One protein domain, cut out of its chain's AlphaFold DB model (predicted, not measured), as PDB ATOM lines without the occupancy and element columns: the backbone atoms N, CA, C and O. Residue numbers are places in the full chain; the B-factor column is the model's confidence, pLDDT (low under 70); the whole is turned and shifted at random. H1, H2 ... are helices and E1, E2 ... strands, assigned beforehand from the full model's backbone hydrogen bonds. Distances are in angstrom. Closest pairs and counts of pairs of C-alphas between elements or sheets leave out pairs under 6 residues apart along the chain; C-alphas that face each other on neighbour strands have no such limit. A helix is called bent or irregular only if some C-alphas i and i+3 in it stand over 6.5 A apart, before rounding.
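Overview. This is residues 42 to 240 of the 243 residues of the protein "Recombinase domain-containing protein" of Fusicatenibacter sp. 2789STDY5834925 (UniProt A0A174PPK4). Crossed helices gather round the long H4: H1 runs beside it the opposite way, H7 crosses it, and H5 and H6 pack on its last half. H2 and H3 cross each other about perpendicular beyond the end of H1 and the start of H4, H9 packs on residues 68 to 72 of H1, and the hairpin E3 and E4 reaches away as an arm. The printed part has 199 residues, with nine named helices and four named strands in the order E1, E2, H1 to H8, E3, E4, H9; the class is mostly helix. E1 with E2 and E3 with E4 form two antiparallel sheets. The whole is only just loose, close to compact, with a radius of gyration of the C-alphas of 20.0 A, and spans 60 by 54 by 30 A.

Arrangement. E1, residues 46 to 48, and E2, residues 54 to 56, are a hairpin; N 47 and O 55 are within hydrogen-bond range at 2.8 A. H1, residues 58 to 76, touches the hub H4, residues 108 to 128, opposite ways at 37 degrees, only just a steep tilt; their closest C-alphas are Tyr 74 and Ile 111, 6.6 A. H2, residues 80 to 91, and H3, residues 99 to 105, touch about perpendicular, closest at C-alphas Val 83 and Ala 102, 5.7 A. H5, residues 135 to 143, touches H1 the same way at a shallow tilt of 19 degrees, closest at C-alphas Leu 59 and Ala 135, 5.0 A. H6, residues 151 to 162, touches H4, closest at C-alphas Val 121 and Ala 151, 5.9 A. H7, residues 170 to 180, touches H4 at a steep tilt of 62 degrees, closest at C-alphas Ala 116 and Lys 174, 5.2 A. H8, residues 184 to 187, precedes the hairpin of E3, residues 189 to 195, and E4, residues 207 to 213, where N 190 and O 212 are within hydrogen-bond range at 2.8 A. H9, residues 221 to 240, touches H1, closest at C-alphas Glu 72 and Val 227, 6.6 A. Every O i to N i+4 pair is within range in H1, H2, H4, H5, H6 and H7, against 13 of 16 in H9 and 1 of 3 in H3, which has 2 of 4 O i to N i+3 pairs; H8 is too short.

Along the chain. E1 begins at C-alpha 46 (119.427, 142.582, 186.803). H1 is 27.7 A long, H4 29.9 A and H9 29.0 A, ending at C-alpha 240 (134.034, 117.315, 211.702). H3 is only just irregular: C-alphas 101 and 104 are 6.6 A apart.

Size, cuts and confidence. The farthest C-alphas, Lys 51 and Asn 94, are 62.0 A apart. The printed part has no cut; the link E3 to E4 is long. pLDDT is under 70 at residues 163 to 169, 194 to 213, 231 and 233 to 240.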
ATOM      1  N   GLN A  42     119.231 145.971 194.593       80.00
ATOM      2  CA  GLN A  42     120.025 146.163 193.364       80.00
ATOM      3  C   GLN A  42     120.803 144.897 192.974       80.00
ATOM      4  O   GLN A  42     122.035 144.838 192.993       80.00
ATOM      5  N   ILE A  43     120.055 143.836 192.672       89.12
ATOM      6  CA  ILE A  43     120.613 142.514 192.394       89.12
ATOM      7  C   ILE A  43     121.492 142.564 191.140       89.12
ATOM      8  O   ILE A  43     121.003 142.729 190.028       89.12
ATOM      9  N   TYR A  44     122.798 142.380 191.327       92.50
ATOM     10  CA  TYR A  44     123.779 142.345 190.243       92.50
ATOM     11  C   TYR A  44     123.387 141.330 189.163       92.50
ATOM     12  O   TYR A  44     123.127 140.186 189.497       92.50
ATOM     13  N   GLY A  45     123.369 141.708 187.884       93.50
ATOM     14  CA  GLY A  45     122.839 140.854 186.804       93.50
ATOM     15  C   GLY A  45     121.444 141.259 186.332       93.50
ATOM     16  O   GLY A  45     121.014 140.850 185.255       93.50
ATOM     17  N   TYR A  46     120.757 142.091 187.112       93.25
ATOM     18  CA  TYR A  46     119.427 142.582 186.803       93.25
ATOM     19  C   TYR A  46     119.328 144.092 187.006       93.25
ATOM     20  O   TYR A  46     120.070 144.696 187.779       93.25
ATOM     21  N   LYS A  47     118.339 144.687 186.347       91.75
ATOM     22  CA  LYS A  47     117.901 146.070 186.526       91.75
ATOM     23  C   LYS A  47     116.384 146.117 186.652       91.75
ATOM     24  O   LYS A  47     115.687 145.176 186.278       91.75
ATOM     25  N   VAL A  48     115.870 147.213 187.187       88.75
ATOM     26  CA  VAL A  48     114.428 147.453 187.274       88.75
ATOM     27  C   VAL A  48     114.017 148.303 186.075       88.75
ATOM     28  O   VAL A  48     114.639 149.332 185.820       88.75
ATOM     29  N   ASN A  49     113.021 147.858 185.308       87.06
ATOM     30  CA  ASN A  49     112.480 148.636 184.187       87.06
ATOM     31  C   ASN A  49     111.400 149.636 184.646       87.06
ATOM     32  O   ASN A  49     110.977 149.623 185.800       87.06
ATOM     33  N   ASP A  50     110.879 150.439 183.716       83.56
ATOM     34  CA  ASP A  50     109.848 151.458 183.991       83.56
ATOM     35  C   ASP A  50     108.528 150.888 184.549       83.56
ATOM     36  O   ASP A  50     107.702 151.617 185.094       83.56
ATOM     37  N   LYS A  51     108.318 149.572 184.428       83.12
ATOM     38  CA  LYS A  51     107.162 148.848 184.978       83.12
ATOM     39  C   LYS A  51     107.443 148.243 186.357       83.12
ATOM     40  O   LYS A  51     106.652 147.435 186.834       83.12
ATOM     41  N   ASN A  52     108.560 148.602 186.991       77.81
ATOM     42  CA  ASN A  52     109.053 148.008 188.232       77.81
ATOM     43  C   ASN A  52     109.272 146.485 188.152       77.81
ATOM     44  O   ASN A  52     109.170 145.782 189.155       77.81
ATOM     45  N   LEU A  53     109.582 145.951 186.969       82.00
ATOM     46  CA  LEU A  53     109.906 144.536 186.794       82.00
ATOM     47  C   LEU A  53     111.416 144.335 186.806       82.00
ATOM     48  O   LEU A  53     112.163 145.134 186.236       82.00
ATOM     49  N   LEU A  54     111.851 143.242 187.432       86.31
ATOM     50  CA  LEU A  54     113.242 142.816 187.414       86.31
ATOM     51  C   LEU A  54     113.547 142.207 186.039       86.31
ATOM     52  O   LEU A  54     113.043 141.140 185.695       86.31
ATOM     53  N   VAL A  55     114.347 142.907 185.242       91.00
ATOM     54  CA  VAL A  55     114.766 142.484 183.901       91.00
ATOM     55  C   VAL A  55     116.275 142.297 183.857       91.00
ATOM     56  O   VAL A  55     117.004 142.835 184.687       91.00
ATOM     57  N   VAL A  56     116.752 141.516 182.893       94.38
ATOM     58  CA  VAL A  56     118.181 141.245 182.726       94.38
ATOM     59  C   VAL A  56     118.944 142.540 182.427       94.38
ATOM     60  O   VAL A  56     118.504 143.370 181.629       94.38
ATOM     61  N   ASP A  57     120.082 142.713 183.096       94.81
ATOM     62  CA  ASP A  57     121.076 143.720 182.739       94.81
ATOM     63  C   ASP A  57     122.238 143.038 182.016       94.81
ATOM     64  O   ASP A  57     122.977 142.262 182.622       94.81
ATOM     65  N   ASP A  58     122.364 143.290 180.713       94.06
ATOM     66  CA  ASP A  58     123.094 142.415 179.795       94.06
ATOM     67  C   ASP A  58     124.567 142.219 180.185       94.06
ATOM     68  O   ASP A  58     125.047 141.089 180.195       94.06
ATOM     69  N   LEU A  59     125.288 143.283 180.562       93.62
ATOM     70  CA  LEU A  59     126.706 143.180 180.933       93.62
ATOM     71  C   LEU A  59     126.903 142.444 182.277       93.62
ATOM     72  O   LEU A  59     127.600 141.424 182.301       93.62
ATOM     73  N   PRO A  60     126.288 142.873 183.401       94.44
ATOM     74  CA  PRO A  60     126.360 142.119 184.652       94.44
ATOM     75  C   PRO A  60     125.854 140.677 184.545       94.44
ATOM     76  O   PRO A  60     126.363 139.801 185.245       94.44
ATOM     77  N   ALA A  61     124.874 140.409 183.679       96.25
ATOM     78  CA  ALA A  61     124.327 139.074 183.488       96.25
ATOM     79  C   ALA A  61     125.344 138.094 182.900       96.25
ATOM     80  O   ALA A  61     125.405 136.950 183.354       96.25
ATOM     81  N   GLU A  62     126.181 138.521 181.952       97.44
ATOM     82  CA  GLU A  62     127.263 137.672 181.432       97.44
ATOM     83  C   GLU A  62     128.280 137.322 182.527       97.44
ATOM     84  O   GLU A  62     128.697 136.169 182.640       97.44
ATOM     85  N   ASN A  63     128.593 138.268 183.418       96.31
ATOM     86  CA  ASN A  63     129.442 138.000 184.581       96.31
ATOM     87  C   ASN A  63     128.794 136.991 185.551       96.31
ATOM     88  O   ASN A  63     129.484 136.121 186.077       96.31
ATOM     89  N   VAL A  64     127.476 137.061 185.781       96.38
ATOM     90  CA  VAL A  64     126.752 136.070 186.605       96.38
ATOM     91  C   VAL A  64     126.821 134.678 185.980       96.38
ATOM     92  O   VAL A  64     127.178 133.727 186.676       96.38
ATOM     93  N   LYS A  65     126.522 134.553 184.683       96.00
ATOM     94  CA  LYS A  65     126.600 133.274 183.957       96.00
ATOM     95  C   LYS A  65     128.003 132.678 184.047       96.00
ATOM     96  O   LYS A  65     128.158 131.500 184.363       96.00
ATOM     97  N   PHE A  66     129.021 133.514 183.847       96.62
ATOM     98  CA  PHE A  66     130.419 133.117 183.945       96.62
ATOM     99  C   PHE A  66     130.786 132.579 185.331       96.62
ATOM    100  O   PHE A  66     131.458 131.557 185.423       96.62
ATOM    101  N   ILE A  67     130.320 133.223 186.409       95.88
ATOM    102  CA  ILE A  67     130.589 132.770 187.783       95.88
ATOM    103  C   ILE A  67     130.118 131.332 187.989       95.88
ATOM    104  O   ILE A  67     130.873 130.514 188.508       95.88
ATOM    105  N   PHE A  68     128.880 131.018 187.606       94.06
ATOM    106  CA  PHE A  68     128.343 129.670 187.793       94.06
ATOM    107  C   PHE A  68     129.048 128.649 186.904       94.06
ATOM    108  O   PHE A  68     129.451 127.605 187.411       94.06
ATOM    109  N   TYR A  69     129.271 128.991 185.632       94.00
ATOM    110  CA  TYR A  69     130.005 128.145 184.695       94.00
ATOM    111  C   TYR A  69     131.410 127.793 185.212       94.00
ATOM    112  O   TYR A  69     131.754 126.619 185.298       94.00
ATOM    113  N   LYS A  70     132.199 128.791 185.632       95.12
ATOM    114  CA  LYS A  70     133.568 128.559 186.115       95.12
ATOM    115  C   LYS A  70     133.634 127.850 187.456       95.12
ATOM    116  O   LYS A  70     134.530 127.043 187.662       95.12
ATOM    117  N   ILE A  71     132.708 128.126 188.377       93.19
ATOM    118  CA  ILE A  71     132.658 127.372 189.636       93.19
ATOM    119  C   ILE A  71     132.383 125.896 189.347       93.19
ATOM    120  O   ILE A  71     133.045 125.043 189.923       93.19
ATOM    121  N   GLU A  72     131.432 125.591 188.466       90.25
ATOM    122  CA  GLU A  72     131.130 124.217 188.073       90.25
ATOM    123  C   GLU A  72     132.326 123.531 187.397       90.25
ATOM    124  O   GLU A  72     132.696 122.426 187.791       90.25
ATOM    125  N   GLU A  73     132.964 124.211 186.443       92.56
ATOM    126  CA  GLU A  73     134.158 123.724 185.745       92.56
ATOM    127  C   GLU A  73     135.302 123.422 186.724       92.56
ATOM    128  O   GLU A  73     135.838 122.315 186.731       92.56
ATOM    129  N   TYR A  74     135.640 124.373 187.599       94.06
ATOM    130  CA  TYR A  74     136.773 124.262 188.522       94.06
ATOM    131  C   TYR A  74     136.511 123.372 189.733       94.06
ATOM    132  O   TYR A  74     137.451 122.953 190.398       94.06
ATOM    133  N   ILE A  75     135.256 123.058 190.033       88.31
ATOM    134  CA  ILE A  75     134.924 122.007 190.996       88.31
ATOM    135  C   ILE A  75     135.322 120.636 190.448       88.31
ATOM    136  O   ILE A  75     135.811 119.796 191.198       88.31
ATOM    137  N   GLN A  76     135.077 120.397 189.159       87.31
ATOM    138  CA  GLN A  76     135.392 119.121 188.521       87.31
ATOM    139  C   GLN A  76     136.877 119.038 188.167       87.31
ATOM    140  O   GLN A  76     137.488 117.987 188.322       87.31
ATOM    141  N   ASN A  77     137.446 120.156 187.713       91.56
ATOM    142  CA  ASN A  77     138.827 120.264 187.263       91.56
ATOM    143  C   ASN A  77     139.457 121.542 187.838       91.56
ATOM    144  O   ASN A  77     139.483 122.574 187.158       91.56
ATOM    145  N   PRO A  78     139.928 121.516 189.098       93.44
ATOM    146  CA  PRO A  78     140.511 122.693 189.725       93.44
ATOM    147  C   PRO A  78     141.725 123.230 188.951       93.44
ATOM    148  O   PRO A  78     142.509 122.436 188.425       93.44
ATOM    149  N   PRO A  79     141.930 124.563 188.916       95.50
ATOM    150  CA  PRO A  79     143.138 125.163 188.364       95.50
ATOM    151  C   PRO A  79     144.399 124.578 189.002       95.50
ATOM    152  O   PRO A  79     144.462 124.402 190.223       95.50
ATOM    153  N   ALA A  80     145.417 124.315 188.181       94.94
ATOM    154  CA  ALA A  80     146.653 123.675 188.625       94.94
ATOM    155  C   ALA A  80     147.364 124.471 189.730       94.94
ATOM    156  O   ALA A  80     147.976 123.878 190.621       94.94
ATOM    157  N   GLU A  81     147.247 125.805 189.726       94.25
ATOM    158  CA  GLU A  81     147.812 126.652 190.778       94.25
ATOM    159  C   GLU A  81     147.171 126.367 192.140       94.25
ATOM    160  O   GLU A  81     147.874 126.327 193.149       94.25
ATOM    161  N   LEU A  82     145.858 126.103 192.179       95.25
ATOM    162  CA  LEU A  82     145.162 125.763 193.421       95.25
ATOM    163  C   LEU A  82     145.550 124.369 193.921       95.25
ATOM    164  O   LEU A  82     145.731 124.186 195.125       95.25
ATOM    165  N   VAL A  83     145.696 123.395 193.016       94.62
ATOM    166  CA  VAL A  83     146.142 122.036 193.369       94.62
ATOM    167  C   VAL A  83     147.567 122.075 193.927       94.62
ATOM    168  O   VAL A  83     147.837 121.521 194.993       94.62
ATOM    169  N   THR A  84     148.460 122.816 193.266       94.00
ATOM    170  CA  THR A  84     149.848 123.009 193.711       94.00
ATOM    171  C   THR A  84     149.895 123.670 195.086       94.00
ATOM    172  O   THR A  84     150.624 123.218 195.965       94.00
ATOM    173  N   GLU A  85     149.077 124.699 195.323       92.38
ATOM    174  CA  GLU A  85     149.011 125.363 196.626       92.38
ATOM    175  C   GLU A  85     148.557 124.405 197.740       92.38
ATOM    176  O   GLU A  85     149.086 124.442 198.852       92.38
ATOM    177  N   VAL A  86     147.603 123.514 197.452       90.75
ATOM    178  CA  VAL A  86     147.193 122.459 198.389       90.75
ATOM    179  C   VAL A  86     148.356 121.514 198.690       90.75
ATOM    180  O   VAL A  86     148.603 121.244 199.867       90.75
ATOM    181  N   MET A  87     149.077 121.041 197.672       90.94
ATOM    182  CA  MET A  87     150.228 120.148 197.855       90.94
ATOM    183  C   MET A  87     151.312 120.801 198.720       90.94
ATOM    184  O   MET A  87     151.770 120.207 199.695       90.94
ATOM    185  N   GLU A  88     151.680 122.049 198.419       89.50
ATOM    186  CA  GLU A  88     152.704 122.786 199.169       89.50
ATOM    187  C   GLU A  88     152.289 123.034 200.623       89.50
ATOM    188  O   GLU A  88     153.098 122.871 201.540       89.50
ATOM    189  N   ARG A  89     151.009 123.347 200.872       85.88
ATOM    190  CA  ARG A  89     150.505 123.470 202.245       85.88
ATOM    191  C   ARG A  89     150.623 122.159 203.021       85.88
ATOM    192  O   ARG A  89     150.941 122.233 204.199       85.88
ATOM    193  N   HIS A  90     150.407 120.997 202.399       82.56
ATOM    194  CA  HIS A  90     150.472 119.691 203.078       82.56
ATOM    195  C   HIS A  90     151.895 119.163 203.278       82.56
ATOM    196  O   HIS A  90     152.159 118.525 204.299       82.56
ATOM    197  N   LYS A  91     152.848 119.515 202.401       80.06
ATOM    198  CA  LYS A  91     154.279 119.249 202.641       80.06
ATOM    199  C   LYS A  91     154.747 119.821 203.981       80.06
ATOM    200  O   LYS A  91     155.492 119.166 204.703       80.06
ATOM    201  N   GLY A  92     154.236 120.995 204.366       72.06
ATOM    202  CA  GLY A  92     154.494 121.603 205.677       72.06
ATOM    203  C   GLY A  92     154.010 120.779 206.884       72.06
ATOM    204  O   GLY A  92     154.404 121.070 208.010       72.06
ATOM    205  N   TRP A  93     153.186 119.750 206.661       70.62
ATOM    206  CA  TRP A  93     152.612 118.853 207.671       70.62
ATOM    207  C   TRP A  93     153.212 117.438 207.585       70.62
ATOM    208  O   TRP A  93     152.622 116.486 208.092       70.62
ATOM    209  N   ASN A  94     154.374 117.282 206.936       70.56
ATOM    210  CA  ASN A  94     155.056 116.001 206.694       70.56
ATOM    211  C   ASN A  94     154.221 114.973 205.905       70.56
ATOM    212  O   ASN A  94     154.461 113.772 206.014       70.56
ATOM    213  N   THR A  95     153.243 115.432 205.119       74.00
ATOM    214  CA  THR A  95     152.450 114.582 204.223       74.00
ATOM    215  C   THR A  95     152.679 115.044 202.789       74.00
ATOM    216  O   THR A  95     152.285 116.148 202.418       74.00
ATOM    217  N   GLU A  96     153.335 114.217 201.979       84.19
ATOM    218  CA  GLU A  96     153.442 114.461 200.541       84.19
ATOM    219  C   GLU A  96     152.194 113.918 199.849       84.19
ATOM    220  O   GLU A  96     151.935 112.719 199.876       84.19
ATOM    221  N   LEU A  97     151.413 114.821 199.257       87.50
ATOM    222  CA  LEU A  97     150.276 114.469 198.416       87.50
ATOM    223  C   LEU A  97     150.720 114.397 196.958       87.50
ATOM    224  O   LEU A  97     151.473 115.256 196.490       87.50
ATOM    225  N   THR A  98     150.200 113.418 196.228       91.38
ATOM    226  CA  THR A  98     150.200 113.432 194.762       91.38
ATOM    227  C   THR A  98     149.243 114.504 194.226       91.38
ATOM    228  O   THR A  98     148.420 115.060 194.960       91.38
ATOM    229  N   TYR A  99     149.344 114.816 192.931       91.25
ATOM    230  CA  TYR A  99     148.463 115.800 192.297       91.25
ATOM    231  C   TYR A  99     146.996 115.353 192.374       91.25
ATOM    232  O   TYR A  99     146.115 116.133 192.736       91.25
ATOM    233  N   GLU A 100     146.739 114.075 192.105       91.38
ATOM    234  CA  GLU A 100     145.416 113.458 192.118       91.38
ATOM    235  C   GLU A 100     144.785 113.462 193.517       91.38
ATOM    236  O   GLU A 100     143.590 113.722 193.652       91.38
ATOM    237  N   GLU A 101     145.582 113.240 194.567       90.25
ATOM    238  CA  GLU A 101     145.126 113.317 195.964       90.25
ATOM    239  C   GLU A 101     144.826 114.755 196.408       90.25
ATOM    240  O   GLU A 101     143.979 114.972 197.275       90.25
ATOM    241  N   ALA A 102     145.485 115.749 195.807       89.25
ATOM    242  CA  ALA A 102     145.284 117.157 196.136       89.25
ATOM    243  C   ALA A 102     144.039 117.774 195.471       89.25
ATOM    244  O   ALA A 102     143.454 118.698 196.041       89.25
ATOM    245  N   ILE A 103     143.592 117.261 194.317       89.38
ATOM    246  CA  ILE A 103     142.376 117.721 193.612       89.38
ATOM    247  C   ILE A 103     141.147 117.812 194.538       89.38
ATOM    248  O   ILE A 103     140.581 118.904 194.650       89.38
ATOM    249  N   PRO A 104     140.719 116.736 195.235       87.44
ATOM    250  CA  PRO A 104     139.521 116.784 196.077       87.44
ATOM    251  C   PRO A 104     139.676 117.688 197.309       87.44
ATOM    252  O   PRO A 104     138.682 118.054 197.931       87.44
ATOM    253  N   LEU A 105     140.905 118.072 197.663       87.69
ATOM    254  CA  LEU A 105     141.204 118.933 198.807       87.69
ATOM    255  C   LEU A 105     141.189 120.429 198.447       87.69
ATOM    256  O   LEU A 105     141.283 121.287 199.335       87.69
ATOM    257  N   VAL A 106     141.046 120.780 197.162       89.31
ATOM    258  CA  VAL A 106     140.890 122.177 196.746       89.31
ATOM    259  C   VAL A 106     139.554 122.713 197.252       89.31
ATOM    260  O   VAL A 106     138.472 122.368 196.786       89.31
ATOM    261  N   SER A 107     139.629 123.621 198.224       87.56
ATOM    262  CA  SER A 107     138.423 124.179 198.827       87.56
ATOM    263  C   SER A 107     137.623 125.029 197.835       87.56
ATOM    264  O   SER A 107     138.168 125.853 197.097       87.56
ATOM    265  N   LEU A 108     136.295 124.961 197.933       86.25
ATOM    266  CA  LEU A 108     135.413 125.823 197.148       86.25
ATOM    267  C   LEU A 108     135.640 127.323 197.404       86.25
ATOM    268  O   LEU A 108     135.420 128.141 196.519       86.25
ATOM    269  N   SER A 109     136.108 127.715 198.595       88.75
ATOM    270  CA  SER A 109     136.480 129.117 198.838       88.75
ATOM    271  C   SER A 109     137.656 129.543 197.959       88.75
ATOM    272  O   SER A 109     137.631 130.653 197.437       88.75
ATOM    273  N   ALA A 110     138.652 128.672 197.772       91.75
ATOM    274  CA  ALA A 110     139.785 128.938 196.890       91.75
ATOM    275  C   ALA A 110     139.324 129.041 195.428       91.75
ATOM    276  O   ALA A 110     139.673 130.005 194.753       91.75
ATOM    277  N   ILE A 111     138.438 128.142 194.984       93.50
ATOM    278  CA  ILE A 111     137.814 128.217 193.650       93.50
ATOM    279  C   ILE A 111     137.066 129.544 193.467       93.50
ATOM    280  O   ILE A 111     137.272 130.242 192.482       93.50
ATOM    281  N   GLN A 112     136.227 129.946 194.426       93.00
ATOM    282  CA  GLN A 112     135.494 131.217 194.359       93.00
ATOM    283  C   GLN A 112     136.423 132.435 194.301       93.00
ATOM    284  O   GLN A 112     136.094 133.429 193.656       93.00
ATOM    285  N   GLU A 113     137.559 132.382 194.994       94.19
ATOM    286  CA  GLU A 113     138.555 133.451 194.958       94.19
ATOM    287  C   GLU A 113     139.312 133.492 193.635       94.19
ATOM    288  O   GLU A 113     139.523 134.587 193.118       94.19
ATOM    289  N   TYR A 114     139.632 132.334 193.059       95.94
ATOM    290  CA  TYR A 114     140.229 132.236 191.730       95.94
ATOM    291  C   TYR A 114     139.275 132.762 190.649       95.94
ATOM    292  O   TYR A 114     139.659 133.603 189.843       95.94
ATOM    293  N   VAL A 115     137.993 132.377 190.692       96.50
ATOM    294  CA  VAL A 115     136.958 132.910 189.783       96.50
ATOM    295  C   VAL A 115     136.807 134.423 189.937       96.50
ATOM    296  O   VAL A 115     136.650 135.131 188.945       96.50
ATOM    297  N   ALA A 116     136.856 134.945 191.167       96.00
ATOM    298  CA  ALA A 116     136.798 136.387 191.401       96.00
ATOM    299  C   ALA A 116     138.005 137.122 190.805       96.00
ATOM    300  O   ALA A 116     137.836 138.216 190.269       96.00
ATOM    301  N   GLU A 117     139.194 136.528 190.892       95.00
ATOM    302  CA  GLU A 117     140.411 137.079 190.305       95.00
ATOM    303  C   GLU A 117     140.353 137.082 188.775       95.00
ATOM    304  O   GLU A 117     140.528 138.130 188.147       95.00
ATOM    305  N   GLU A 118     140.006 135.942 188.177       96.56
ATOM    306  CA  GLU A 118     139.834 135.798 186.731       96.56
ATOM    307  C   GLU A 118     138.815 136.810 186.192       96.56
ATOM    308  O   GLU A 118     139.086 137.549 185.243       96.56
ATOM    309  N   LEU A 119     137.656 136.908 186.845       95.38
ATOM    310  CA  LEU A 119     136.598 137.830 186.451       95.38
ATOM    311  C   LEU A 119     137.019 139.294 186.600       95.38
ATOM    312  O   LEU A 119     136.692 140.114 185.740       95.38
ATOM    313  N   SER A 120     137.752 139.623 187.667       94.56
ATOM    314  CA  SER A 120     138.275 140.966 187.917       94.56
ATOM    315  C   SER A 120     139.210 141.408 186.793       94.56
ATOM    316  O   SER A 120     138.993 142.460 186.190       94.56
ATOM    317  N   VAL A 121     140.208 140.586 186.461       94.44
ATOM    318  CA  VAL A 121     141.182 140.882 185.398       94.44
ATOM    319  C   VAL A 121     140.497 140.964 184.035       94.44
ATOM    320  O   VAL A 121     140.743 141.908 183.286       94.44
ATOM    321  N   LYS A 122     139.588 140.035 183.721       95.44
ATOM    322  CA  LYS A 122     138.853 140.042 182.447       95.44
ATOM    323  C   LYS A 122     137.943 141.262 182.298       95.44
ATOM    324  O   LYS A 122     137.895 141.852 181.220       95.44
ATOM    325  N   ASN A 123     137.277 141.704 183.366       93.56
ATOM    326  CA  ASN A 123     136.482 142.938 183.331       93.56
ATOM    327  C   ASN A 123     137.370 144.186 183.196       93.56
ATOM    328  O   ASN A 123     137.018 145.102 182.456       93.56
ATOM    329  N   MET A 124     138.540 144.225 183.845       92.12
ATOM    330  CA  MET A 124     139.516 145.302 183.625       92.12
ATOM    331  C   MET A 124     139.985 145.325 182.167       92.12
ATOM    332  O   MET A 124     139.981 146.384 181.546       92.12
ATOM    333  N   ALA A 125     140.316 144.165 181.594       93.31
ATOM    334  CA  ALA A 125     140.695 144.042 180.191       93.31
ATOM    335  C   ALA A 125     139.574 144.502 179.247       93.31
ATOM    336  O   ALA A 125     139.848 145.187 178.268       93.31
ATOM    337  N   PHE A 126     138.312 144.201 179.561       93.12
ATOM    338  CA  PHE A 126     137.159 144.682 178.798       93.12
ATOM    339  C   PHE A 126     137.010 146.210 178.827       93.12
ATOM    340  O   PHE A 126     136.766 146.817 177.787       93.12
ATOM    341  N   ILE A 127     137.223 146.851 179.978       90.38
ATOM    342  CA  ILE A 127     137.192 148.322 180.111       90.38
ATOM    343  C   ILE A 127     138.396 148.978 179.413       90.38
ATOM    344  O   ILE A 127     138.322 150.097 178.888       90.38
ATOM    345  N   LEU A 128     139.544 148.302 179.433       90.44
ATOM    346  CA  LEU A 128     140.739 148.746 178.724       90.44
ATOM    347  C   LEU A 128     140.610 148.569 177.214       90.44
ATOM    348  O   LEU A 128     141.189 149.372 176.487       90.44
ATOM    349  N   SER A 129     139.848 147.567 176.767       88.81
ATOM    350  CA  SER A 129     139.646 147.290 175.351       88.81
ATOM    351  C   SER A 129     139.017 148.483 174.635       88.81
ATOM    352  O   SER A 129     138.178 149.197 175.183       88.81
ATOM    353  N   GLU A 130     139.406 148.679 173.380       85.50
ATOM    354  CA  GLU A 130     138.806 149.684 172.493       85.50
ATOM    355  C   GLU A 130     137.479 149.197 171.884       85.50
ATOM    356  O   GLU A 130     136.866 149.877 171.062       85.50
ATOM    357  N   CYS A 131     137.020 148.006 172.277       87.88
ATOM    358  CA  CYS A 131     135.781 147.431 171.786       87.88
ATOM    359  C   CYS A 131     134.563 148.151 172.392       87.88
ATOM    360  O   CYS A 131     134.592 148.563 173.559       87.88
ATOM    361  N   PRO A 132     133.445 148.240 171.646       92.19
ATOM    362  CA  PRO A 132     132.178 148.707 172.195       92.19
ATOM    363  C   PRO A 132     131.788 147.927 173.456       92.19
ATOM    364  O   PRO A 132     131.934 146.704 173.506       92.19
ATOM    365  N   GLN A 133     131.252 148.624 174.459       90.50
ATOM    366  CA  GLN A 133     130.837 148.026 175.731       90.50
ATOM    367  C   GLN A 133     129.500 147.278 175.572       90.50
ATOM    368  O   GLN A 133     128.448 147.749 175.994       90.50
ATOM    369  N   SER A 134     129.547 146.118 174.912       95.25
ATOM    370  CA  SER A 134     128.401 145.246 174.636       95.25
ATOM    371  C   SER A 134     128.554 143.876 175.302       95.25
ATOM    372  O   SER A 134     129.665 143.412 175.572       95.25
ATOM    373  N   ALA A 135     127.427 143.201 175.546       95.12
ATOM    374  CA  ALA A 135     127.420 141.858 176.124       95.12
ATOM    375  C   ALA A 135     128.124 140.827 175.239       95.12
ATOM    376  O   ALA A 135     128.768 139.926 175.761       95.12
ATOM    377  N   GLU A 136     128.051 140.973 173.917       96.38
ATOM    378  CA  GLU A 136     128.762 140.112 172.969       96.38
ATOM    379  C   GLU A 136     130.283 140.208 173.143       96.38
ATOM    380  O   GLU A 136     130.953 139.187 173.308       96.38
ATOM    381  N   ASN A 137     130.818 141.431 173.211       96.31
ATOM    382  CA  ASN A 137     132.252 141.657 173.386       96.31
ATOM    383  C   ASN A 137     132.737 141.197 174.763       96.31
ATOM    384  O   ASN A 137     133.795 140.574 174.871       96.31
ATOM    385  N   LEU A 138     131.948 141.442 175.816       96.25
ATOM    386  CA  LEU A 138     132.253 140.913 177.142       96.25
ATOM    387  C   LEU A 138     132.289 139.380 177.117       96.25
ATOM    388  O   LEU A 138     133.241 138.789 177.620       96.25
ATOM    389  N   ARG A 139     131.311 138.725 176.482       96.88
ATOM    390  CA  ARG A 139     131.265 137.260 176.372       96.88
ATOM    391  C   ARG A 139     132.485 136.705 175.638       96.88
ATOM    392  O   ARG A 139     133.050 135.708 176.080       96.88
ATOM    393  N   ALA A 140     132.924 137.372 174.571       96.44
ATOM    394  CA  ALA A 140     134.130 137.002 173.834       96.44
ATOM    395  C   ALA A 140     135.391 137.080 174.714       96.44
ATOM    396  O   ALA A 140     136.214 136.168 174.694       96.44
ATOM    397  N   ILE A 141     135.523 138.125 175.539       95.88
ATOM    398  CA  ILE A 141     136.624 138.243 176.508       95.88
ATOM    399  C   ILE A 141     136.528 137.167 177.592       95.88
ATOM    400  O   ILE A 141     137.534 136.544 177.929       95.88
ATOM    401  N   LEU A 142     135.329 136.923 178.123       96.69
ATOM    402  CA  LEU A 142     135.097 135.923 179.164       96.69
ATOM    403  C   LEU A 142     135.434 134.503 178.692       96.69
ATOM    404  O   LEU A 142     135.981 133.729 179.479       96.69
ATOM    405  N   ALA A 143     135.178 134.183 177.423       96.31
ATOM    406  CA  ALA A 143     135.452 132.875 176.831       96.31
ATOM    407  C   ALA A 143     136.947 132.565 176.639       96.31
ATOM    408  O   ALA A 143     137.318 131.395 176.552       96.31
ATOM    409  N   ARG A 144     137.819 133.580 176.574       96.25
ATOM    410  CA  ARG A 144     139.266 133.365 176.406       96.25
ATOM    411  C   ARG A 144     139.882 132.715 177.654       96.25
ATOM    412  O   ARG A 144     139.465 133.058 178.765       96.25
ATOM    413  N   PRO A 145     140.877 131.822 177.521       94.94
ATOM    414  CA  PRO A 145     141.611 131.271 178.661       94.94
ATOM    415  C   PRO A 145     142.159 132.361 179.582       94.94
ATOM    416  O   PRO A 145     142.597 133.410 179.115       94.94
ATOM    417  N   PHE A 146     142.163 132.129 180.898       94.94
ATOM    418  CA  PHE A 146     142.688 133.126 181.836       94.94
ATOM    419  C   PHE A 146     144.192 133.378 181.645       94.94
ATOM    420  O   PHE A 146     144.640 134.514 181.768       94.94
ATOM    421  N   ALA A 147     144.945 132.351 181.241       92.75
ATOM    422  CA  ALA A 147     146.372 132.446 180.934       92.75
ATOM    423  C   ALA A 147     146.706 133.469 179.826       92.75
ATOM    424  O   ALA A 147     147.816 133.989 179.792       92.75
ATOM    425  N   ASP A 148     145.744 133.809 178.960       94.69
ATOM    426  CA  ASP A 148     145.928 134.810 177.901       94.69
ATOM    427  C   ASP A 148     145.951 136.256 178.432       94.69
ATOM    428  O   ASP A 148     146.163 137.198 177.662       94.69
ATOM    429  N   PHE A 149     145.671 136.461 179.722       94.81
ATOM    430  CA  PHE A 149     145.569 137.776 180.341       94.81
ATOM    431  C   PHE A 149     146.778 138.024 181.250       94.81
ATOM    432  O   PHE A 149     146.823 137.480 182.357       94.81
ATOM    433  N   PRO A 150     147.736 138.886 180.855       94.62
ATOM    434  CA  PRO A 150     148.836 139.289 181.728       94.62
ATOM    435  C   PRO A 150     148.288 140.165 182.861       94.62
ATOM    436  O   PRO A 150     148.166 141.386 182.744       94.62
ATOM    437  N   ALA A 151     147.887 139.517 183.953       92.38
ATOM    438  CA  ALA A 151     147.059 140.122 184.988       92.38
ATOM    439  C   ALA A 151     147.700 141.365 185.624       92.38
ATOM    440  O   ALA A 151     147.015 142.363 185.845       92.38
ATOM    441  N   ASP A 152     149.011 141.342 185.871       92.12
ATOM    442  CA  ASP A 152     149.726 142.476 186.467       92.12
ATOM    443  C   ASP A 152     149.806 143.688 185.537       92.12
ATOM    444  O   ASP A 152     149.605 144.820 185.989       92.12
ATOM    445  N   ASP A 153     150.024 143.467 184.241       93.88
ATOM    446  CA  ASP A 153     150.065 144.545 183.251       93.88
ATOM    447  C   ASP A 153     148.675 145.148 183.036       93.88
ATOM    448  O   ASP A 153     148.532 146.371 183.003       93.88
ATOM    449  N   ILE A 154     147.630 144.314 183.002       93.12
ATOM    450  CA  ILE A 154     146.235 144.767 182.930       93.12
ATOM    451  C   ILE A 154     145.873 145.602 184.161       93.12
ATOM    452  O   ILE A 154     145.317 146.692 184.023       93.12
ATOM    453  N   ARG A 155     146.212 145.140 185.373       90.88
ATOM    454  CA  ARG A 155     145.963 145.899 186.613       90.88
ATOM    455  C   ARG A 155     146.707 147.231 186.614       90.88
ATOM    456  O   ARG A 155     146.154 148.229 187.076       90.88
ATOM    457  N   ARG A 156     147.954 147.260 186.126       89.56
ATOM    458  CA  ARG A 156     148.743 148.493 186.001       89.56
ATOM    459  C   ARG A 156     148.057 149.470 185.046       89.56
ATOM    460  O   ARG A 156     147.667 150.545 185.485       89.56
ATOM    461  N   ALA A 157     147.791 149.045 183.813       90.19
ATOM    462  CA  ALA A 157     147.143 149.872 182.799       90.19
ATOM    463  C   ALA A 157     145.753 150.371 183.236       90.19
ATOM    464  O   ALA A 157     145.392 151.521 182.983       90.19
ATOM    465  N   TYR A 158     144.971 149.536 183.929       88.06
ATOM    466  CA  TYR A 158     143.662 149.926 184.461       88.06
ATOM    467  C   TYR A 158     143.774 151.036 185.510       88.06
ATOM    468  O   TYR A 158     143.016 152.006 185.455       88.06
ATOM    469  N   ARG A 159     144.732 150.929 186.445       86.81
ATOM    470  CA  ARG A 159     144.984 151.981 187.444       86.81
ATOM    471  C   ARG A 159     145.385 153.298 186.787       86.81
ATOM    472  O   ARG A 159     144.868 154.337 187.194       86.81
ATOM    473  N   ASP A 160     146.233 153.235 185.765       85.38
ATOM    474  CA  ASP A 160     146.718 154.418 185.051       85.38
ATOM    475  C   ASP A 160     145.587 155.111 184.266       85.38
ATOM    476  O   ASP A 160     145.483 156.338 184.281       85.38
ATOM    477  N   LYS A 161     144.689 154.339 183.631       83.12
ATOM    478  CA  LYS A 161     143.571 154.870 182.827       83.12
ATOM    479  C   LYS A 161     142.435 155.454 183.672       83.12
ATOM    480  O   LYS A 161     141.842 156.453 183.281       83.12
ATOM    481  N   VAL A 162     142.081 154.814 184.791       75.94
ATOM    482  CA  VAL A 162     140.826 155.101 185.519       75.94
ATOM    483  C   VAL A 162     141.006 156.092 186.682       75.94
ATOM    484  O   VAL A 162     140.009 156.484 187.275       75.94
ATOM    485  N   GLN A 163     142.236 156.538 186.995       61.69
ATOM    486  CA  GLN A 163     142.536 157.504 188.076       61.69
ATOM    487  C   GLN A 163     141.746 157.195 189.365       61.69
ATOM    488  O   GLN A 163     140.897 157.959 189.807       61.69
ATOM    489  N   ALA A 164     141.989 155.995 189.896       58.25
ATOM    490  CA  ALA A 164     141.270 155.306 190.969       58.25
ATOM    491  C   ALA A 164     140.476 156.169 191.985       58.25
ATOM    492  O   ALA A 164     140.968 156.459 193.072       58.25
ATOM    493  N   GLU A 165     139.192 156.408 191.703       48.28
ATOM    494  CA  GLU A 165     138.156 156.634 192.735       48.28
ATOM    495  C   GLU A 165     136.974 155.647 192.643       48.28
ATOM    496  O   GLU A 165     136.254 155.459 193.622       48.28
ATOM    497  N   ASN A 166     136.808 154.920 191.528       49.00
ATOM    498  CA  ASN A 166     135.733 153.932 191.386       49.00
ATOM    499  C   ASN A 166     136.206 152.504 191.712       49.00
ATOM    500  O   ASN A 166     137.001 151.881 191.002       49.00
ATOM    501  N   SER A 167     135.673 151.998 192.822       49.97
ATOM    502  CA  SER A 167     135.887 150.703 193.470       49.97
ATOM    503  C   SER A 167     135.475 149.497 192.609       49.97
ATOM    504  O   SER A 167     134.434 148.876 192.799       49.97
ATOM    505  N   ASN A 168     136.346 149.109 191.678       58.31
ATOM    506  CA  ASN A 168     136.394 147.755 191.110       58.31
ATOM    507  C   ASN A 168     137.558 146.977 191.739       58.31
ATOM    508  O   ASN A 168     138.422 146.437 191.048       58.31
ATOM    509  N   SER A 169     137.629 146.976 193.072       68.75
ATOM    510  CA  SER A 169     138.689 146.254 193.769       68.75
ATOM    511  C   SER A 169     138.449 144.744 193.672       68.75
ATOM    512  O   SER A 169     137.307 144.277 193.667       68.75
ATOM    513  N   LEU A 170     139.520 143.946 193.656       73.00
ATOM    514  CA  LEU A 170     139.423 142.483 193.763       73.00
ATOM    515  C   LEU A 170     138.569 142.053 194.972       73.00
ATOM    516  O   LEU A 170     137.839 141.064 194.921       73.00
ATOM    517  N   LEU A 171     138.612 142.823 196.063       73.88
ATOM    518  CA  LEU A 171     137.803 142.574 197.252       73.88
ATOM    519  C   LEU A 171     136.293 142.668 196.962       73.88
ATOM    520  O   LEU A 171     135.514 141.892 197.524       73.88
ATOM    521  N   ASP A 172     135.879 143.569 196.073       84.94
ATOM    522  CA  ASP A 172     134.481 143.708 195.656       84.94
ATOM    523  C   ASP A 172     134.043 142.517 194.805       84.94
ATOM    524  O   ASP A 172     132.961 141.966 195.034       84.94
ATOM    525  N   TRP A 173     134.911 142.028 193.916       90.81
ATOM    526  CA  TRP A 173     134.657 140.807 193.151       90.81
ATOM    527  C   TRP A 173     134.570 139.567 194.039       90.81
ATOM    528  O   TRP A 173     133.608 138.809 193.913       90.81
ATOM    529  N   LYS A 174     135.471 139.396 195.017       91.81
ATOM    530  CA  LYS A 174     135.396 138.282 195.983       91.81
ATOM    531  C   LYS A 174     134.066 138.280 196.741       91.81
ATOM    532  O   LYS A 174     133.424 137.237 196.888       91.81
ATOM    533  N   LYS A 175     133.607 139.449 197.209       90.62
ATOM    534  CA  LYS A 175     132.292 139.587 197.862       90.62
ATOM    535  C   LYS A 175     131.152 139.275 196.894       90.62
ATOM    536  O   LYS A 175     130.205 138.590 197.280       90.62
ATOM    537  N   ARG A 176     131.238 139.761 195.654       92.25
ATOM    538  CA  ARG A 176     130.216 139.575 194.619       92.25
ATOM    539  C   ARG A 176     130.065 138.106 194.238       92.25
ATOM    540  O   ARG A 176     128.954 137.602 194.353       92.25
ATOM    541  N   VAL A 177     131.149 137.402 193.904       93.62
ATOM    542  CA  VAL A 177     131.130 135.965 193.570       93.62
ATOM    543  C   VAL A 177     130.476 135.151 194.687       93.62
ATOM    544  O   VAL A 177     129.549 134.385 194.432       93.62
ATOM    545  N   ARG A 178     130.865 135.395 195.947       90.12
ATOM    546  CA  ARG A 178     130.282 134.707 197.113       90.12
ATOM    547  C   ARG A 178     128.786 134.977 197.297       90.12
ATOM    548  O   ARG A 178     128.068 134.089 197.751       90.12
ATOM    549  N   ARG A 179     128.315 136.198 197.017       89.75
ATOM    550  CA  ARG A 179     126.883 136.547 197.090       89.75
ATOM    551  C   ARG A 179     126.110 135.918 195.936       89.75
ATOM    552  O   ARG A 179     125.051 135.346 196.173       89.75
ATOM    553  N   VAL A 180     126.651 136.005 194.719       92.50
ATOM    554  CA  VAL A 180     126.033 135.480 193.497       92.50
ATOM    555  C   VAL A 180     125.810 133.977 193.609       92.50
ATOM    556  O   VAL A 180     124.678 133.514 193.504       92.50
ATOM    557  N   SER A 181     126.852 133.223 193.958       89.44
ATOM    558  CA  SER A 181     126.803 131.757 193.990       89.44
ATOM    559  C   SER A 181     125.875 131.170 195.068       89.44
ATOM    560  O   SER A 181     125.668 129.962 195.110       89.44
ATOM    561  N   ARG A 182     125.376 131.992 196.000       87.12
ATOM    562  CA  ARG A 182     124.534 131.569 197.136       87.12
ATOM    563  C   ARG A 182     123.091 132.047 197.028       87.12
ATOM    564  O   ARG A 182     122.275 131.670 197.865       87.12
ATOM    565  N   ASN A 183     122.780 132.901 196.059       88.12
ATOM    566  CA  ASN A 183     121.468 133.522 195.962       88.12
ATOM    567  C   ASN A 183     120.623 132.821 194.891       88.12
ATOM    568  O   ASN A 183     120.954 132.868 193.711       88.12
ATOM    569  N   SER A 184     119.521 132.188 195.292       87.56
ATOM    570  CA  SER A 184     118.644 131.459 194.365       87.56
ATOM    571  C   SER A 184     117.881 132.376 193.410       87.56
ATOM    572  O   SER A 184     117.302 131.898 192.443       87.56
ATOM    573  N   ILE A 185     117.931 133.698 193.612       88.56
ATOM    574  CA  ILE A 185     117.332 134.666 192.691       88.56
ATOM    575  C   ILE A 185     117.831 134.504 191.253       88.56
ATOM    576  O   ILE A 185     117.114 134.803 190.306       88.56
ATOM    577  N   TYR A 186     119.042 133.988 191.042       92.44
ATOM    578  CA  TYR A 186     119.570 133.777 189.695       92.44
ATOM    579  C   TYR A 186     118.876 132.642 188.931       92.44
ATOM    580  O   TYR A 186     118.979 132.608 187.708       92.44
ATOM    581  N   THR A 187     118.101 131.788 189.609       90.69
ATOM    582  CA  THR A 187     117.301 130.723 188.980       90.69
ATOM    583  C   THR A 187     115.914 131.192 188.527       90.69
ATOM    584  O   THR A 187     115.071 130.370 188.174       90.69
ATOM    585  N   GLY A 188     115.641 132.502 188.580       85.88
ATOM    586  CA  GLY A 188     114.320 133.066 188.284       85.88
ATOM    587  C   GLY A 188     113.304 132.869 189.412       85.88
ATOM    588  O   GLY A 188     112.117 133.111 189.210       85.88
ATOM    589  N   THR A 189     113.754 132.418 190.592       82.25
ATOM    590  CA  THR A 189     112.889 132.116 191.739       82.25
ATOM    591  C   THR A 189     113.066 133.110 192.878       82.25
ATOM    592  O   THR A 189     114.168 133.552 193.199       82.25
ATOM    593  N   ILE A 190     111.963 133.428 193.544       75.06
ATOM    594  CA  ILE A 190     111.924 134.195 194.782       75.06
ATOM    595  C   ILE A 190     111.408 133.279 195.871       75.06
ATOM    596  O   ILE A 190     110.289 132.774 195.797       75.06
ATOM    597  N   THR A 191     112.227 133.090 196.897       73.38
ATOM    598  CA  THR A 191     111.867 132.283 198.058       73.38
ATOM    599  C   THR A 191     111.219 133.173 199.109       73.38
ATOM    600  O   THR A 191     111.862 134.070 199.657       73.38
ATOM    601  N   LEU A 192     109.951 132.913 199.409       71.69
ATOM    602  CA  LEU A 192     109.269 133.442 200.584       71.69
ATOM    603  C   LEU A 192     109.439 132.450 201.728       71.69
ATOM    604  O   LEU A 192     108.998 131.305 201.632       71.69
ATOM    605  N   GLU A 193     110.073 132.887 202.811       70.94
ATOM    606  CA  GLU A 193     110.155 132.108 204.042       70.94
ATOM    607  C   GLU A 193     109.036 132.550 204.988       70.94
ATOM    608  O   GLU A 193     108.991 133.708 205.406       70.94
ATOM    609  N   ARG A 194     108.128 131.635 205.338       68.12
ATOM    610  CA  ARG A 194     107.017 131.906 206.258       68.12
ATOM    611  C   ARG A 194     106.982 130.899 207.393       68.12
ATOM    612  O   ARG A 194     107.299 129.728 207.214       68.12
ATOM    613  N   ARG A 195     106.542 131.338 208.567       62.09
ATOM    614  CA  ARG A 195     106.178 130.434 209.661       62.09
ATOM    615  C   ARG A 195     104.665 130.455 209.794       62.09
ATOM    616  O   ARG A 195     104.090 131.488 210.124       62.09
ATOM    617  N   LEU A 196     104.025 129.337 209.463       55.50
ATOM    618  CA  LEU A 196     102.576 129.197 209.592       55.50
ATOM    619  C   LEU A 196     102.177 129.267 211.072       55.50
ATOM    620  O   LEU A 196     102.864 128.689 211.900       55.50
ATOM    621  N   GLY A 197     101.073 129.941 211.406       53.72
ATOM    622  CA  GLY A 197     100.523 129.986 212.768       53.72
ATOM    623  C   GLY A 197     100.364 131.397 213.342       53.72
ATOM    624  O   GLY A 197     100.846 132.381 212.777       53.72
ATOM    625  N   SER A 198      99.659 131.500 214.473       52.09
ATOM    626  CA  SER A 198      99.509 132.755 215.220       52.09
ATOM    627  C   SER A 198     100.878 133.276 215.685       52.09
ATOM    628  O   SER A 198     101.774 132.466 215.935       52.09
ATOM    629  N   PRO A 199     101.071 134.598 215.866       56.75
ATOM    630  CA  PRO A 199     102.352 135.175 216.304       56.75
ATOM    631  C   PRO A 199     102.955 134.509 217.554       56.75
ATOM    632  O   PRO A 199     104.172 134.409 217.683       56.75
ATOM    633  N   SER A 200     102.104 133.991 218.446       55.88
ATOM    634  CA  SER A 200     102.480 133.234 219.645       55.88
ATOM    635  C   SER A 200     103.084 131.845 219.368       55.88
ATOM    636  O   SER A 200     103.882 131.370 220.171       55.88
ATOM    637  N   LEU A 201     102.746 131.208 218.242       52.19
ATOM    638  CA  LEU A 201     103.173 129.851 217.864       52.19
ATOM    639  C   LEU A 201     104.221 129.833 216.741       52.19
ATOM    640  O   LEU A 201     104.885 128.818 216.538       52.19
ATOM    641  N   GLN A 202     104.455 130.961 216.058       55.62
ATOM    642  CA  GLN A 202     105.425 131.061 214.958       55.62
ATOM    643  C   GLN A 202     106.836 130.583 215.337       55.62
ATOM    644  O   GLN A 202     107.551 130.056 214.492       55.62
ATOM    645  N   LYS A 203     107.272 130.702 216.599       57.97
ATOM    646  CA  LYS A 203     108.591 130.186 217.012       57.97
ATOM    647  C   LYS A 203     108.698 128.654 216.949       57.97
ATOM    648  O   LYS A 203     109.806 128.162 216.758       57.97
ATOM    649  N   GLN A 204     107.577 127.944 217.073       55.25
ATOM    650  CA  GLN A 204     107.486 126.482 217.152       55.25
ATOM    651  C   GLN A 204     107.077 125.827 215.823       55.25
ATOM    652  O   GLN A 204     107.251 124.624 215.651       55.25
ATOM    653  N   CYS A 205     106.549 126.601 214.874       50.69
ATOM    654  CA  CYS A 205     106.131 126.082 213.577       50.69
ATOM    655  C   CYS A 205     107.301 125.966 212.592       50.69
ATOM    656  O   CYS A 205     108.210 126.801 212.568       50.69
ATOM    657  N   ALA A 206     107.247 124.928 211.752       56.88
ATOM    658  CA  ALA A 206     108.221 124.709 210.693       56.88
ATOM    659  C   ALA A 206     108.238 125.892 209.713       56.88
ATOM    660  O   ALA A 206     107.196 126.455 209.366       56.88
ATOM    661  N   LEU A 207     109.442 126.258 209.272       62.09
ATOM    662  CA  LEU A 207     109.629 127.249 208.224       62.09
ATOM    663  C   LEU A 207     109.146 126.652 206.901       62.09
ATOM    664  O   LEU A 207     109.719 125.684 206.404       62.09
ATOM    665  N   GLU A 208     108.100 127.227 206.331       64.19
ATOM    666  CA  GLU A 208     107.654 126.906 204.986       64.19
ATOM    667  C   GLU A 208     108.347 127.833 203.988       64.19
ATOM    668  O   GLU A 208     108.431 129.045 204.197       64.19
ATOM    669  N   ARG A 209     108.839 127.252 202.895       65.69
ATOM    670  CA  ARG A 209     109.456 127.975 201.785       65.69
ATOM    671  C   ARG A 209     108.558 127.878 200.567       65.69
ATOM    672  O   ARG A 209     108.262 126.777 200.113       65.69
ATOM    673  N   VAL A 210     108.135 129.025 200.051       67.00
ATOM    674  CA  VAL A 210     107.355 129.115 198.816       67.00
ATOM    675  C   VAL A 210     108.243 129.732 197.746       67.00
ATOM    676  O   VAL A 210     108.689 130.866 197.904       67.00
ATOM    677  N   GLU A 211     108.518 128.984 196.680       67.25
ATOM    678  CA  GLU A 211     109.242 129.479 195.506       67.25
ATOM    679  C   GLU A 211     108.255 130.085 194.507       67.25
ATOM    680  O   GLU A 211     107.257 129.462 194.140       67.25
ATOM    681  N   LEU A 212     108.536 131.307 194.066       68.94
ATOM    682  CA  LEU A 212     107.738 132.029 193.083       68.94
ATOM    683  C   LEU A 212     108.620 132.386 191.891       68.94
ATOM    684  O   LEU A 212     109.660 133.011 192.071       68.94
ATOM    685  N   PHE A 213     108.207 131.997 190.689       65.62
ATOM    686  CA  PHE A 213     108.890 132.378 189.455       65.62
ATOM    687  C   PHE A 213     108.407 133.764 189.036       65.62
ATOM    688  O   PHE A 213     107.199 133.951 188.885       65.62
ATOM    689  N   ASP A 214     109.316 134.731 188.918       74.06
ATOM    690  CA  ASP A 214     108.921 136.145 188.767       74.06
ATOM    691  C   ASP A 214     109.791 136.963 187.809       74.06
ATOM    692  O   ASP A 214     109.493 138.119 187.517       74.06
ATOM    693  N   HIS A 215     110.875 136.378 187.311       84.69
ATOM    694  CA  HIS A 215     111.789 137.044 186.397       84.69
ATOM    695  C   HIS A 215     112.592 136.020 185.601       84.69
ATOM    696  O   HIS A 215     112.625 134.828 185.917       84.69
ATOM    697  N   GLN A 216     113.238 136.494 184.540       89.44
ATOM    698  CA  GLN A 216     114.069 135.656 183.689       89.44
ATOM    699  C   GLN A 216     115.244 135.077 184.486       89.44
ATOM    700  O   GLN A 216     116.002 135.818 185.103       89.44
ATOM    701  N   ALA A 217     115.412 133.757 184.446       92.25
ATOM    702  CA  ALA A 217     116.554 133.095 185.058       92.25
ATOM    703  C   ALA A 217     117.851 133.404 184.289       92.25
ATOM    704  O   ALA A 217     117.870 133.395 183.056       92.25
ATOM    705  N   LEU A 218     118.942 133.632 185.022       93.62
ATOM    706  CA  LEU A 218     120.293 133.732 184.461       93.62
ATOM    707  C   LEU A 218     121.032 132.394 184.484       93.62
ATOM    708  O   LEU A 218     121.936 132.194 183.677       93.62
ATOM    709  N   VAL A 219     120.645 131.489 185.385       93.00
ATOM    710  CA  VAL A 219     121.201 130.137 185.512       93.00
ATOM    711  C   VAL A 219     120.091 129.122 185.746       93.00
ATOM    712  O   VAL A 219     119.026 129.468 186.261       93.00
ATOM    713  N   SER A 220     120.329 127.866 185.375       90.25
ATOM    714  CA  SER A 220     119.361 126.801 185.638       90.25
ATOM    715  C   SER A 220     119.295 126.461 187.131       90.25
ATOM    716  O   SER A 220     120.234 126.712 187.898       90.25
ATOM    717  N   LYS A 221     118.169 125.883 187.561       87.06
ATOM    718  CA  LYS A 221     118.000 125.442 188.951       87.06
ATOM    719  C   LYS A 221     118.976 124.311 189.277       87.06
ATOM    720  O   LYS A 221     119.561 124.310 190.355       87.06
ATOM    721  N   GLU A 222     119.214 123.417 188.323       87.12
ATOM    722  CA  GLU A 222     120.135 122.288 188.438       87.12
ATOM    723  C   GLU A 222     121.571 122.767 188.682       87.12
ATOM    724  O   GLU A 222     122.211 122.327 189.638       87.12
ATOM    725  N   GLN A 223     122.046 123.732 187.886       85.62
ATOM    726  CA  GLN A 223     123.387 124.298 188.036       85.62
ATOM    727  C   GLN A 223     123.548 124.983 189.402       85.62
ATOM    728  O   GLN A 223     124.543 124.784 190.103       85.62
ATOM    729  N   PHE A 224     122.541 125.752 189.830       88.62
ATOM    730  CA  PHE A 224     122.546 126.387 191.148       88.62
ATOM    731  C   PHE A 224     122.573 125.361 192.291       88.62
ATOM    732  O   PHE A 224     123.308 125.532 193.268       88.62
ATOM    733  N   GLU A 225     121.776 124.299 192.197       86.38
ATOM    734  CA  GLU A 225     121.709 123.251 193.212       86.38
ATOM    735  C   GLU A 225     122.994 122.430 193.294       86.38
ATOM    736  O   GLU A 225     123.415 122.105 194.404       86.38
ATOM    737  N   GLN A 226     123.645 122.144 192.166       83.06
ATOM    738  CA  GLN A 226     124.938 121.459 192.122       83.06
ATOM    739  C   GLN A 226     126.015 122.262 192.858       83.06
ATOM    740  O   GLN A 226     126.634 121.748 193.792       83.06
ATOM    741  N   VAL A 227     126.158 123.552 192.536       81.19
ATOM    742  CA  VAL A 227     127.091 124.450 193.238       81.19
ATOM    743  C   VAL A 227     126.766 124.526 194.737       81.19
ATOM    744  O   VAL A 227     127.662 124.482 195.584       81.19
ATOM    745  N   ASN A 228     125.482 124.592 195.106       80.69
ATOM    746  CA  ASN A 228     125.076 124.673 196.511       80.69
ATOM    747  C   ASN A 228     125.177 123.359 197.288       80.69
ATOM    748  O   ASN A 228     125.338 123.399 198.511       80.69
ATOM    749  N   ARG A 229     125.078 122.205 196.626       81.00
ATOM    750  CA  ARG A 229     125.302 120.897 197.249       81.00
ATOM    751  C   ARG A 229     126.738 120.809 197.754       81.00
ATOM    752  O   ARG A 229     126.951 120.571 198.941       81.00
ATOM    753  N   ILE A 230     127.679 121.193 196.902       72.06
ATOM    754  CA  ILE A 230     129.112 121.189 197.197       72.06
ATOM    755  C   ILE A 230     129.450 122.235 198.272       72.06
ATOM    756  O   ILE A 230     130.201 121.953 199.205       72.06
ATOM    757  N   LEU A 231     128.796 123.408 198.255       68.31
ATOM    758  CA  LEU A 231     128.884 124.387 199.358       68.31
ATOM    759  C   LEU A 231     128.442 123.822 200.716       68.31
ATOM    760  O   LEU A 231     128.953 124.257 201.752       68.31
ATOM    761  N   LYS A 232     127.440 122.935 200.743       71.00
ATOM    762  CA  LYS A 232     126.920 122.338 201.983       71.00
ATOM    763  C   LYS A 232     127.800 121.191 202.470       71.00
ATOM    764  O   LYS A 232     127.990 121.082 203.678       71.00
ATOM    765  N   GLU A 233     128.330 120.378 201.565       68.44
ATOM    766  CA  GLU A 233     129.239 119.268 201.877       68.44
ATOM    767  C   GLU A 233     130.557 119.789 202.466       68.44
ATOM    768  O   GLU A 233     130.888 119.443 203.600       68.44
ATOM    769  N   ALA A 234     131.187 120.783 201.828       59.81
ATOM    770  CA  ALA A 234     132.421 121.404 202.325       59.81
ATOM    771  C   ALA A 234     132.275 122.080 203.708       59.81
ATOM    772  O   ALA A 234     133.240 122.231 204.457       59.81
ATOM    773  N   LYS A 235     131.061 122.523 204.075       57.31
ATOM    774  CA  LYS A 235     130.789 123.064 205.418       57.31
ATOM    775  C   LYS A 235     130.730 121.979 206.489       57.31
ATOM    776  O   LYS A 235     131.122 122.260 207.616       57.31
ATOM    777  N   ARG A 236     130.224 120.786 206.159       54.78
ATOM    778  CA  ARG A 236     130.093 119.668 207.107       54.78
ATOM    779  C   ARG A 236     131.456 119.081 207.460       54.78
ATOM    780  O   ARG A 236     131.694 118.796 208.626       54.78
ATOM    781  N   GLU A 237     132.363 118.989 206.493       49.22
ATOM    782  CA  GLU A 237     133.725 118.481 206.714       49.22
ATOM    783  C   GLU A 237     134.549 119.380 207.644       49.22
ATOM    784  O   GLU A 237     135.205 118.878 208.553       49.22
ATOM    785  N   LYS A 238     134.433 120.713 207.525       45.34
ATOM    786  CA  LYS A 238     135.074 121.641 208.476       45.34
ATOM    787  C   LYS A 238     134.600 121.457 209.917       45.34
ATOM    788  O   LYS A 238     135.403 121.572 210.828       45.34
ATOM    789  N   THR A 239     133.317 121.162 210.127       41.97
ATOM    790  CA  THR A 239     132.773 120.946 211.480       41.97
ATOM    791  C   THR A 239     133.224 119.612 212.080       41.97
ATOM    792  O   THR A 239     133.287 119.490 213.295       41.97
ATOM    793  N   HIS A 240     133.555 118.621 211.247       36.34
ATOM    794  CA  HIS A 240     134.034 117.315 211.702       36.34
ATOM    795  C   HIS A 240     135.538 117.266 211.996       36.34
ATOM    796  O   HIS A 240     135.948 116.400 212.756       36.34
TER     797      HIS A 240